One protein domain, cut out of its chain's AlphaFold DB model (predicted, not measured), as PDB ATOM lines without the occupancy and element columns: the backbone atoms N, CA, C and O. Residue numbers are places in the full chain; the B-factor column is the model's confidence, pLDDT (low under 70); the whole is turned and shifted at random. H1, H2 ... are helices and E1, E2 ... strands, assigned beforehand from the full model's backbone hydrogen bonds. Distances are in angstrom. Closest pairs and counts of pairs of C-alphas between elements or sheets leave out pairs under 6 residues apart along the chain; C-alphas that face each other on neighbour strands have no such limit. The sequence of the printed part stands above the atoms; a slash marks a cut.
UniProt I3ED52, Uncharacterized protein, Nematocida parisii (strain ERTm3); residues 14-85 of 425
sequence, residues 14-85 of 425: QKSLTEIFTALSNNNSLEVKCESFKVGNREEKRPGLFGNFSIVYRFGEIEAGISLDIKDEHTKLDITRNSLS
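Overview. This is residues 14 to 85 of the 425 residues of an uncharacterized protein of Nematocida parisii (strain ERTm3) (UniProt I3ED52). A long, twisted antiparallel sheet is built along strand E3, with E1 and E2 end to end on one side, E4 then E5 on the other, and helix H1 over E1. The printed part has 72 residues, with H1 before five named strands, E2 to E5 forming a meander, each strand the antiparallel neighbour of the one before. It is mixed in class and loose, radius of gyration of the C-alphas 14.2 A, spanning 46 by 24 by 17 A.

Along the chain. H1, residues 14 to 24, begins at C-alpha 14 (8.922, -31.829, -22.685). E1 is residues 30 to 34, E2 38 to 41, E3 47 to 59, 38.0 A long, E4 62 to 70, and E5 75 to 83, ending at C-alpha 83 (6.439, -9.571, -25.501).

Arrangement. H1, every O i to N i+4 pair within hydrogen-bond range, is on the sheet at height 8.5 A; its closest C-alphas with E1, Thr 18 and Val 32, are 5.5 A apart. Within hydrogen-bond range are N 31 and O 56 (E1, E3), N 38 and O 50 (E2, E3), N 55 and O 66 (E3, E4), and N 67 and O 78 (E4, E5), each 2.8 A.

Size, cuts and confidence. The printed part has no cut; the links are tight. Mean pLDDT of the printed part is 77.2; residues under 70 include 80 to 85.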
ATOM      1  N   GLN A  14       9.378 -32.795 -21.689       83.94
ATOM      2  CA  GLN A  14       8.922 -31.829 -22.685       83.94
ATOM      3  C   GLN A  14       7.874 -32.424 -23.618       83.94
ATOM      4  O   GLN A  14       6.805 -31.845 -23.752       83.94
ATOM      5  N   LYS A  15       8.134 -33.594 -24.216       84.69
ATOM      6  CA  LYS A  15       7.163 -34.261 -25.098       84.69
ATOM      7  C   LYS A  15       5.838 -34.523 -24.377       84.69
ATOM      8  O   LYS A  15       4.781 -34.231 -24.924       84.69
ATOM      9  N   SER A  16       5.909 -35.004 -23.138       87.25
ATOM     10  CA  SER A  16       4.724 -35.312 -22.328       87.25
ATOM     11  C   SER A  16       3.916 -34.051 -22.005       87.25
ATOM     12  O   SER A  16       2.698 -34.037 -22.158       87.25
ATOM     13  N   LEU A  17       4.587 -32.968 -21.600       87.31
ATOM     14  CA  LEU A  17       3.939 -31.683 -21.339       87.31
ATOM     15  C   LEU A  17       3.355 -31.081 -22.626       87.31
ATOM     16  O   LEU A  17       2.232 -30.587 -22.593       87.31
ATOM     17  N   THR A  18       4.056 -31.175 -23.761       87.25
ATOM     18  CA  THR A  18       3.535 -30.758 -25.072       87.25
ATOM     19  C   THR A  18       2.255 -31.504 -25.420       87.25
ATOM     20  O   THR A  18       1.275 -30.863 -25.788       87.25
ATOM     21  N   GLU A  19       2.229 -32.830 -25.283       88.19
ATOM     22  CA  GLU A  19       1.043 -33.644 -25.576       88.19
ATOM     23  C   GLU A  19      -0.138 -33.249 -24.680       88.19
ATOM     24  O   GLU A  19      -1.234 -33.001 -25.182       88.19
ATOM     25  N   ILE A  20       0.099 -33.106 -23.371       89.06
ATOM     26  CA  ILE A  20      -0.928 -32.711 -22.397       89.06
ATOM     27  C   ILE A  20      -1.491 -31.326 -22.729       89.06
ATOM     28  O   ILE A  20      -2.702 -31.171 -22.868       89.06
ATOM     29  N   PHE A  21      -0.636 -30.311 -22.867       87.19
ATOM     30  CA  PHE A  21      -1.105 -28.941 -23.084       87.19
ATOM     31  C   PHE A  21      -1.673 -28.720 -24.484       87.19
ATOM     32  O   PHE A  21      -2.577 -27.903 -24.623       87.19
ATOM     33  N   THR A  22      -1.224 -29.466 -25.496       85.38
ATOM     34  CA  THR A  22      -1.861 -29.452 -26.822       85.38
ATOM     35  C   THR A  22      -3.261 -30.055 -26.750       85.38
ATOM     36  O   THR A  22      -4.199 -29.452 -27.255       85.38
ATOM     37  N   ALA A  23      -3.439 -31.196 -26.072       86.38
ATOM     38  CA  ALA A  23      -4.753 -31.824 -25.924       86.38
ATOM     39  C   ALA A  23      -5.740 -30.979 -25.098       86.38
ATOM     40  O   ALA A  23      -6.946 -31.044 -25.322       86.38
ATOM     41  N   LEU A  24      -5.235 -30.194 -24.142       86.38
ATOM     42  CA  LEU A  24      -6.040 -29.305 -23.299       86.38
ATOM     43  C   LEU A  24      -6.267 -27.910 -23.910       86.38
ATOM     44  O   LEU A  24      -7.069 -27.140 -23.382       86.38
ATOM     45  N   SER A  25      -5.559 -27.558 -24.984       79.19
ATOM     46  CA  SER A  25      -5.621 -26.236 -25.607       79.19
ATOM     47  C   SER A  25      -6.511 -26.259 -26.846       79.19
ATOM     48  O   SER A  25      -6.336 -27.079 -27.737       79.19
ATOM     49  N   ASN A  26      -7.401 -25.273 -26.963       76.75
ATOM     50  CA  ASN A  26      -8.125 -25.006 -28.214       76.75
ATOM     51  C   ASN A  26      -7.265 -24.250 -29.248       76.75
ATOM     52  O   ASN A  26      -7.728 -23.973 -30.352       76.75
ATOM     53  N   ASN A  27      -6.041 -23.856 -28.882       70.56
ATOM     54  CA  ASN A  27      -5.117 -23.134 -29.743       70.56
ATOM     55  C   ASN A  27      -3.975 -24.047 -30.218       70.56
ATOM     56  O   ASN A  27      -3.190 -24.533 -29.400       70.56
ATOM     57  N   ASN A  28      -3.861 -24.204 -31.540       69.38
ATOM     58  CA  ASN A  28      -2.855 -25.036 -32.206       69.38
ATOM     59  C   ASN A  28      -1.463 -24.378 -32.277       69.38
ATOM     60  O   ASN A  28      -0.491 -25.050 -32.608       69.38
ATOM     61  N   SER A  29      -1.339 -23.078 -31.986       78.12
ATOM     62  CA  SER A  29      -0.063 -22.344 -31.966       78.12
ATOM     63  C   SER A  29       0.547 -22.274 -30.558       78.12
ATOM     64  O   SER A  29       0.954 -21.206 -30.084       78.12
ATOM     65  N   LEU A  30       0.585 -23.424 -29.880       84.12
ATOM     66  CA  LEU A  30       1.157 -23.594 -28.547       84.12
ATOM     67  C   LEU A  30       2.544 -24.242 -28.640       84.12
ATOM     68  O   LEU A  30       2.724 -25.279 -29.269       84.12
ATOM     69  N   GLU A  31       3.528 -23.632 -27.988       86.69
ATOM     70  CA  GLU A  31       4.896 -24.131 -27.885       86.69
ATOM     71  C   GLU A  31       5.224 -24.395 -26.411       86.69
ATOM     72  O   GLU A  31       5.099 -23.502 -25.571       86.69
ATOM     73  N   VAL A  32       5.666 -25.612 -26.087       86.44
ATOM     74  CA  VAL A  32       6.176 -25.946 -24.750       86.44
ATOM     75  C   VAL A  32       7.696 -26.030 -24.797       86.44
ATOM     76  O   VAL A  32       8.267 -26.837 -25.536       86.44
ATOM     77  N   LYS A  33       8.358 -25.219 -23.970       85.12
ATOM     78  CA  LYS A  33       9.813 -25.243 -23.770       85.12
ATOM     79  C   LYS A  33      10.107 -25.706 -22.358       85.12
ATOM     80  O   LYS A  33       9.554 -25.163 -21.410       85.12
ATOM     81  N   CYS A  34      10.973 -26.696 -22.218       82.31
ATOM     82  CA  CYS A  34      11.420 -27.189 -20.922       82.31
ATOM     83  C   CYS A  34      12.923 -26.986 -20.796       82.31
ATOM     84  O   CYS A  34      13.652 -27.215 -21.760       82.31
ATOM     85  N   GLU A  35      13.385 -26.619 -19.607       76.19
ATOM     86  CA  GLU A  35      14.786 -26.826 -19.243       76.19
ATOM     87  C   GLU A  35      14.959 -28.214 -18.602       76.19
ATOM     88  O   GLU A  35      14.027 -29.022 -18.528       76.19
ATOM     89  N   SER A  36      16.179 -28.542 -18.171       75.19
ATOM     90  CA  SER A  36      16.472 -29.847 -17.579       75.19
ATOM     91  C   SER A  36      15.697 -30.059 -16.275       75.19
ATOM     92  O   SER A  36      15.898 -29.319 -15.310       75.19
ATOM     93  N   PHE A  37      14.887 -31.116 -16.218       79.56
ATOM     94  CA  PHE A  37      14.288 -31.594 -14.976       79.56
ATOM     95  C   PHE A  37      15.229 -32.549 -14.243       79.56
ATOM     96  O   PHE A  37      15.952 -33.336 -14.857       79.56
ATOM     97  N   LYS A  38      15.199 -32.501 -12.914       82.50
ATOM     98  CA  LYS A  38      15.968 -33.369 -12.026       82.50
ATOM     99  C   LYS A  38      15.041 -33.964 -10.980       82.50
ATOM    100  O   LYS A  38      14.228 -33.262 -10.387       82.50
ATOM    101  N   VAL A  39      15.189 -35.261 -10.740       79.75
ATOM    102  CA  VAL A  39      14.580 -35.907  -9.578       79.75
ATOM    103  C   VAL A  39      15.514 -35.679  -8.395       79.75
ATOM    104  O   VAL A  39      16.691 -36.032  -8.461       79.75
ATOM    105  N   GLY A  40      15.006 -35.057  -7.340       76.25
ATOM    106  CA  GLY A  40      15.726 -34.857  -6.085       76.25
ATOM    107  C   GLY A  40      14.873 -35.279  -4.895       76.25
ATOM    108  O   GLY A  40      13.753 -35.750  -5.064       76.25
ATOM    109  N   ASN A  41      15.391 -35.104  -3.684       76.94
ATOM    110  CA  ASN A  41      14.635 -35.357  -2.459       76.94
ATOM    111  C   ASN A  41      14.143 -34.029  -1.888       76.94
ATOM    112  O   ASN A  41      14.938 -33.102  -1.787       76.94
ATOM    113  N   ARG A  42      12.869 -33.971  -1.497       70.62
ATOM    114  CA  ARG A  42      12.303 -32.891  -0.670       70.62
ATOM    115  C   ARG A  42      12.837 -32.986   0.764       70.62
ATOM    116  O   ARG A  42      13.324 -34.054   1.149       70.62
ATOM    117  N   GLU A  43      12.646 -31.948   1.584       60.88
ATOM    118  CA  GLU A  43      13.023 -31.951   3.015       60.88
ATOM    119  C   GLU A  43      12.540 -33.201   3.784       60.88
ATOM    120  O   GLU A  43      13.266 -33.756   4.609       60.88
ATOM    121  N   GLU A  44      11.358 -33.733   3.452       71.25
ATOM    122  CA  GLU A  44      10.794 -34.955   4.055       71.25
ATOM    123  C   GLU A  44      11.415 -36.275   3.543       71.25
ATOM    124  O   GLU A  44      10.882 -37.358   3.793       71.25
ATOM    125  N   LYS A  45      12.517 -36.220   2.783       70.88
ATOM    126  CA  LYS A  45      13.156 -37.366   2.099       70.88
ATOM    127  C   LYS A  45      12.253 -38.086   1.090       70.88
ATOM    128  O   LYS A  45      12.520 -39.228   0.719       70.88
ATOM    129  N   ARG A  46      11.190 -37.425   0.627       74.75
ATOM    130  CA  ARG A  46      10.328 -37.926  -0.451       74.75
ATOM    131  C   ARG A  46      10.867 -37.463  -1.805       74.75
ATOM    132  O   ARG A  46      11.264 -36.300  -1.912       74.75
ATOM    133  N   PRO A  47      10.867 -38.319  -2.841       77.50
ATOM    134  CA  PRO A  47      11.305 -37.913  -4.168       77.50
ATOM    135  C   PRO A  47      10.389 -36.814  -4.728       77.50
ATOM    136  O   PRO A  47       9.163 -36.887  -4.623       77.50
ATOM    137  N   GLY A  48      10.993 -35.791  -5.323       78.00
ATOM    138  CA  GLY A  48      10.346 -34.662  -5.979       78.00
ATOM    139  C   GLY A  48      10.959 -34.398  -7.354       78.00
ATOM    140  O   GLY A  48      12.115 -34.736  -7.606       78.00
ATOM    141  N   LEU A  49      10.168 -33.812  -8.252       81.25
ATOM    142  CA  LEU A  49      10.615 -33.377  -9.572       81.25
ATOM    143  C   LEU A  49      10.864 -31.867  -9.532       81.25
ATOM    144  O   LEU A  49       9.953 -31.112  -9.199       81.25
ATOM    145  N   PHE A  50      12.074 -31.451  -9.886       84.50
ATOM    146  CA  PHE A  50      12.508 -30.058  -9.891       84.50
ATOM    147  C   PHE A  50      12.955 -29.655 -11.290       84.50
ATOM    148  O   PHE A  50      13.555 -30.455 -12.006       84.50
ATOM    149  N   GLY A  51      12.678 -28.424 -11.686       83.75
ATOM    150  CA  GLY A  51      12.962 -27.922 -13.024       83.75
ATOM    151  C   GLY A  51      11.954 -26.865 -13.432       83.75
ATOM    152  O   GLY A  51      11.059 -26.518 -12.664       83.75
ATOM    153  N   ASN A  52      12.083 -26.364 -14.653       86.88
ATOM    154  CA  ASN A  52      11.177 -25.356 -15.166       86.88
ATOM    155  C   ASN A  52      10.670 -25.706 -16.563       86.88
ATOM    156  O   ASN A  52      11.301 -26.435 -17.336       86.88
ATOM    157  N   PHE A  53       9.496 -25.176 -16.873       87.69
ATOM    158  CA  PHE A  53       8.957 -25.193 -18.218       87.69
ATOM    159  C   PHE A  53       8.162 -23.926 -18.492       87.69
ATOM    160  O   PHE A  53       7.718 -23.230 -17.583       87.69
ATOM    161  N   SER A  54       7.960 -23.635 -19.768       87.50
ATOM    162  CA  SER A  54       7.110 -22.554 -20.234       87.50
ATOM    163  C   SER A  54       6.178 -23.036 -21.330       87.50
ATOM    164  O   SER A  54       6.542 -23.866 -22.162       87.50
ATOM    165  N   ILE A  55       4.963 -22.510 -21.296       87.31
ATOM    166  CA  ILE A  55       3.925 -22.653 -22.303       87.31
ATOM    167  C   ILE A  55       3.806 -21.294 -22.970       87.31
ATOM    168  O   ILE A  55       3.480 -20.309 -22.310       87.31
ATOM    169  N   VAL A  56       4.058 -21.237 -24.266       85.69
ATOM    170  CA  VAL A  56       3.989 -20.013 -25.053       85.69
ATOM    171  C   VAL A  56       2.889 -20.173 -26.090       85.69
ATOM    172  O   VAL A  56       2.885 -21.133 -26.854       85.69
ATOM    173  N   TYR A  57       1.949 -19.237 -26.120       81.12
ATOM    174  CA  TYR A  57       0.921 -19.139 -27.142       81.12
ATOM    175  C   TYR A  57       1.209 -17.954 -28.063       81.12
ATOM    176  O   TYR A  57       1.605 -16.869 -27.619       81.12
ATOM    177  N   ARG A  58       0.975 -18.150 -29.362       76.44
ATOM    178  CA  ARG A  58       1.058 -17.078 -30.361       76.44
ATOM    179  C   ARG A  58      -0.308 -16.798 -30.958       76.44
ATOM    180  O   ARG A  58      -0.899 -17.677 -31.576       76.44
ATOM    181  N   PHE A  59      -0.807 -15.578 -30.805       70.12
ATOM    182  CA  PHE A  59      -2.033 -15.136 -31.470       70.12
ATOM    183  C   PHE A  59      -1.731 -13.887 -32.298       70.12
ATOM    184  O   PHE A  59      -1.530 -12.798 -31.755       70.12
ATOM    185  N   GLY A  60      -1.634 -14.059 -33.619       74.31
ATOM    186  CA  GLY A  60      -1.067 -13.040 -34.504       74.31
ATOM    187  C   GLY A  60       0.384 -12.719 -34.121       74.31
ATOM    188  O   GLY A  60       1.200 -13.622 -33.968       74.31
ATOM    189  N   GLU A  61       0.677 -11.435 -33.912       65.75
ATOM    190  CA  GLU A  61       1.999 -10.908 -33.520       65.75
ATOM    191  C   GLU A  61       2.224 -10.861 -31.994       65.75
ATOM    192  O   GLU A  61       3.225 -10.314 -31.520       65.75
ATOM    193  N   ILE A  62       1.272 -11.367 -31.203       61.62
ATOM    194  CA  ILE A  62       1.357 -11.380 -29.742       61.62
ATOM    195  C   ILE A  62       1.868 -12.746 -29.296       61.62
ATOM    196  O   ILE A  62       1.192 -13.760 -29.468       61.62
ATOM    197  N   GLU A  63       3.050 -12.742 -28.684       72.31
ATOM    198  CA  GLU A  63       3.590 -13.879 -27.948       72.31
ATOM    199  C   GLU A  63       3.386 -13.643 -26.449       72.31
ATOM    200  O   GLU A  63       3.864 -12.652 -25.878       72.31
ATOM    201  N   ALA A  64       2.660 -14.555 -25.821       73.38
ATOM    202  CA  ALA A  64       2.439 -14.556 -24.387       73.38
ATOM    203  C   ALA A  64       2.413 -15.991 -23.874       73.38
ATOM    204  O   ALA A  64       2.408 -16.945 -24.646       73.38
ATOM    205  N   GLY A  65       2.493 -16.163 -22.564       79.56
ATOM    206  CA  GLY A  65       2.710 -17.488 -22.022       79.56
ATOM    207  C   GLY A  65       2.711 -17.533 -20.514       79.56
ATOM    208  O   GLY A  65       2.478 -16.534 -19.832       79.56
ATOM    209  N   ILE A  66       2.975 -18.721 -20.005       82.31
ATOM    210  CA  ILE A  66       3.108 -19.017 -18.589       82.31
ATOM    211  C   ILE A  66       4.377 -19.841 -18.435       82.31
ATOM    212  O   ILE A  66       4.562 -20.824 -19.145       82.31
ATOM    213  N   SER A  67       5.238 -19.467 -17.503       84.56
ATOM    214  CA  SER A  67       6.377 -20.264 -17.069       84.56
ATOM    215  C   SER A  67       6.179 -20.726 -15.636       84.56
ATOM    216  O   SER A  67       5.749 -19.957 -14.777       84.56
ATOM    217  N   LEU A  68       6.505 -21.985 -15.384       85.12
ATOM    218  CA  LEU A  68       6.497 -22.593 -14.067       85.12
ATOM    219  C   LEU A  68       7.922 -23.011 -13.716       85.12
ATOM    220  O   LEU A  68       8.550 -23.751 -14.471       85.12
ATOM    221  N   ASP A  69       8.411 -22.550 -12.572       83.62
ATOM    222  CA  ASP A  69       9.700 -22.936 -12.000       83.62
ATOM    223  C   ASP A  69       9.449 -23.698 -10.696       83.62
ATOM    224  O   ASP A  69       8.904 -23.145  -9.740       83.62
ATOM    225  N   ILE A  70       9.787 -24.986 -10.688       84.69
ATOM    226  CA  ILE A  70       9.556 -25.919  -9.585       84.69
ATOM    227  C   ILE A  70      10.891 -26.163  -8.883       84.69
ATOM    228  O   ILE A  70      11.769 -26.863  -9.401       84.69
ATOM    229  N   LYS A  71      11.034 -25.601  -7.689       79.75
ATOM    230  CA  LYS A  71      12.195 -25.756  -6.809       79.75
ATOM    231  C   LYS A  71      11.802 -26.539  -5.563       79.75
ATOM    232  O   LYS A  71      10.628 -26.848  -5.354       79.75
ATOM    233  N   ASP A  72      12.800 -26.907  -4.768       70.69
ATOM    234  CA  ASP A  72      12.525 -27.437  -3.436       70.69
ATOM    235  C   ASP A  72      11.800 -26.365  -2.621       70.69
ATOM    236  O   ASP A  72      12.155 -25.189  -2.715       70.69
ATOM    237  N   GLU A  73      10.731 -26.774  -1.937       64.12
ATOM    238  CA  GLU A  73       9.806 -25.938  -1.146       64.12
ATOM    239  C   GLU A  73       9.012 -24.845  -1.898       64.12
ATOM    240  O   GLU A  73       7.935 -24.467  -1.441       64.12
ATOM    241  N   HIS A  74       9.450 -24.395  -3.080       68.31
ATOM    242  CA  HIS A  74       8.843 -23.265  -3.798       68.31
ATOM    243  C   HIS A  74       8.468 -23.615  -5.233       68.31
ATOM    244  O   HIS A  74       9.275 -24.117  -6.010       68.31
ATOM    245  N   THR A  75       7.249 -23.252  -5.633       76.06
ATOM    246  CA  THR A  75       6.852 -23.228  -7.046       76.06
ATOM    247  C   THR A  75       6.504 -21.806  -7.443       76.06
ATOM    248  O   THR A  75       5.617 -21.189  -6.856       76.06
ATOM    249  N   LYS A  76       7.197 -21.279  -8.451       73.44
ATOM    250  CA  LYS A  76       6.937 -19.949  -8.988       73.44
ATOM    251  C   LYS A  76       6.167 -20.064 -10.294       73.44
ATOM    252  O   LYS A  76       6.636 -20.687 -11.244       73.44
ATOM    253  N   LEU A  77       4.998 -19.434 -10.336       77.94
ATOM    254  CA  LEU A  77       4.224 -19.231 -11.553       77.94
ATOM    255  C   LEU A  77       4.474 -17.811 -12.060       77.94
ATOM    256  O   LEU A  77       4.077 -16.838 -11.423       77.94
ATOM    257  N   ASP A  78       5.111 -17.699 -13.215       70.31
ATOM    258  CA  ASP A  78       5.331 -16.434 -13.899       70.31
ATOM    259  C   ASP A  78       4.468 -16.386 -15.157       70.31
ATOM    260  O   ASP A  78       4.486 -17.289 -15.988       70.31
ATOM    261  N   ILE A  79       3.727 -15.301 -15.342       70.44
ATOM    262  CA  ILE A  79       3.071 -15.040 -16.622       70.44
ATOM    263  C   ILE A  79       4.122 -14.390 -17.520       70.44
ATOM    264  O   ILE A  79       4.616 -13.299 -17.215       70.44
ATOM    265  N   THR A  80       4.462 -15.037 -18.634       61.41
ATOM    266  CA  THR A  80       5.266 -14.443 -19.704       61.41
ATOM    267  C   THR A  80       4.453 -13.298 -20.306       61.41
ATOM    268  O   THR A  80       3.638 -13.476 -21.212       61.41
ATOM    269  N   ARG A  81       4.605 -12.104 -19.717       54.16
ATOM    270  CA  ARG A  81       3.877 -10.893 -20.109       54.16
ATOM    271  C   ARG A  81       4.192 -10.578 -21.569       54.16
ATOM    272  O   ARG A  81       5.368 -10.447 -21.902       54.16
ATOM    273  N   ASN A  82       3.133 -10.404 -22.370       52.44
ATOM    274  CA  ASN A  82       3.096  -9.861 -23.734       52.44
ATOM    275  C   ASN A  82       4.443  -9.293 -24.188       52.44
ATOM    276  O   ASN A  82       4.743  -8.113 -23.948       52.44
ATOM    277  N   SER A  83       5.258 -10.114 -24.851       55.66
ATOM    278  CA  SER A  83       6.439  -9.571 -25.501       55.66
ATOM    279  C   SER A  83       5.946  -8.903 -26.783       55.66
ATOM    280  O   SER A  83       5.686  -9.536 -27.797       55.66
ATOM    281  N   LEU A  84       5.699  -7.591 -26.698       60.19
ATOM    282  CA  LEU A  84       5.360  -6.798 -27.878       60.19
ATOM    283  C   LEU A  84       6.428  -7.063 -28.943       60.19
ATOM    284  O   LEU A  84       7.628  -6.986 -28.636       60.19
ATOM    285  N   SER A  85       5.999  -7.357 -30.171       64.56
ATOM    286  CA  SER A  85       6.929  -7.575 -31.274       64.56
ATOM    287  C   SER A  85       7.854  -6.362 -31.431       64.56
ATOM    288  O   SER A  85       7.536  -5.237 -31.018       64.56
TER     289      SER A  85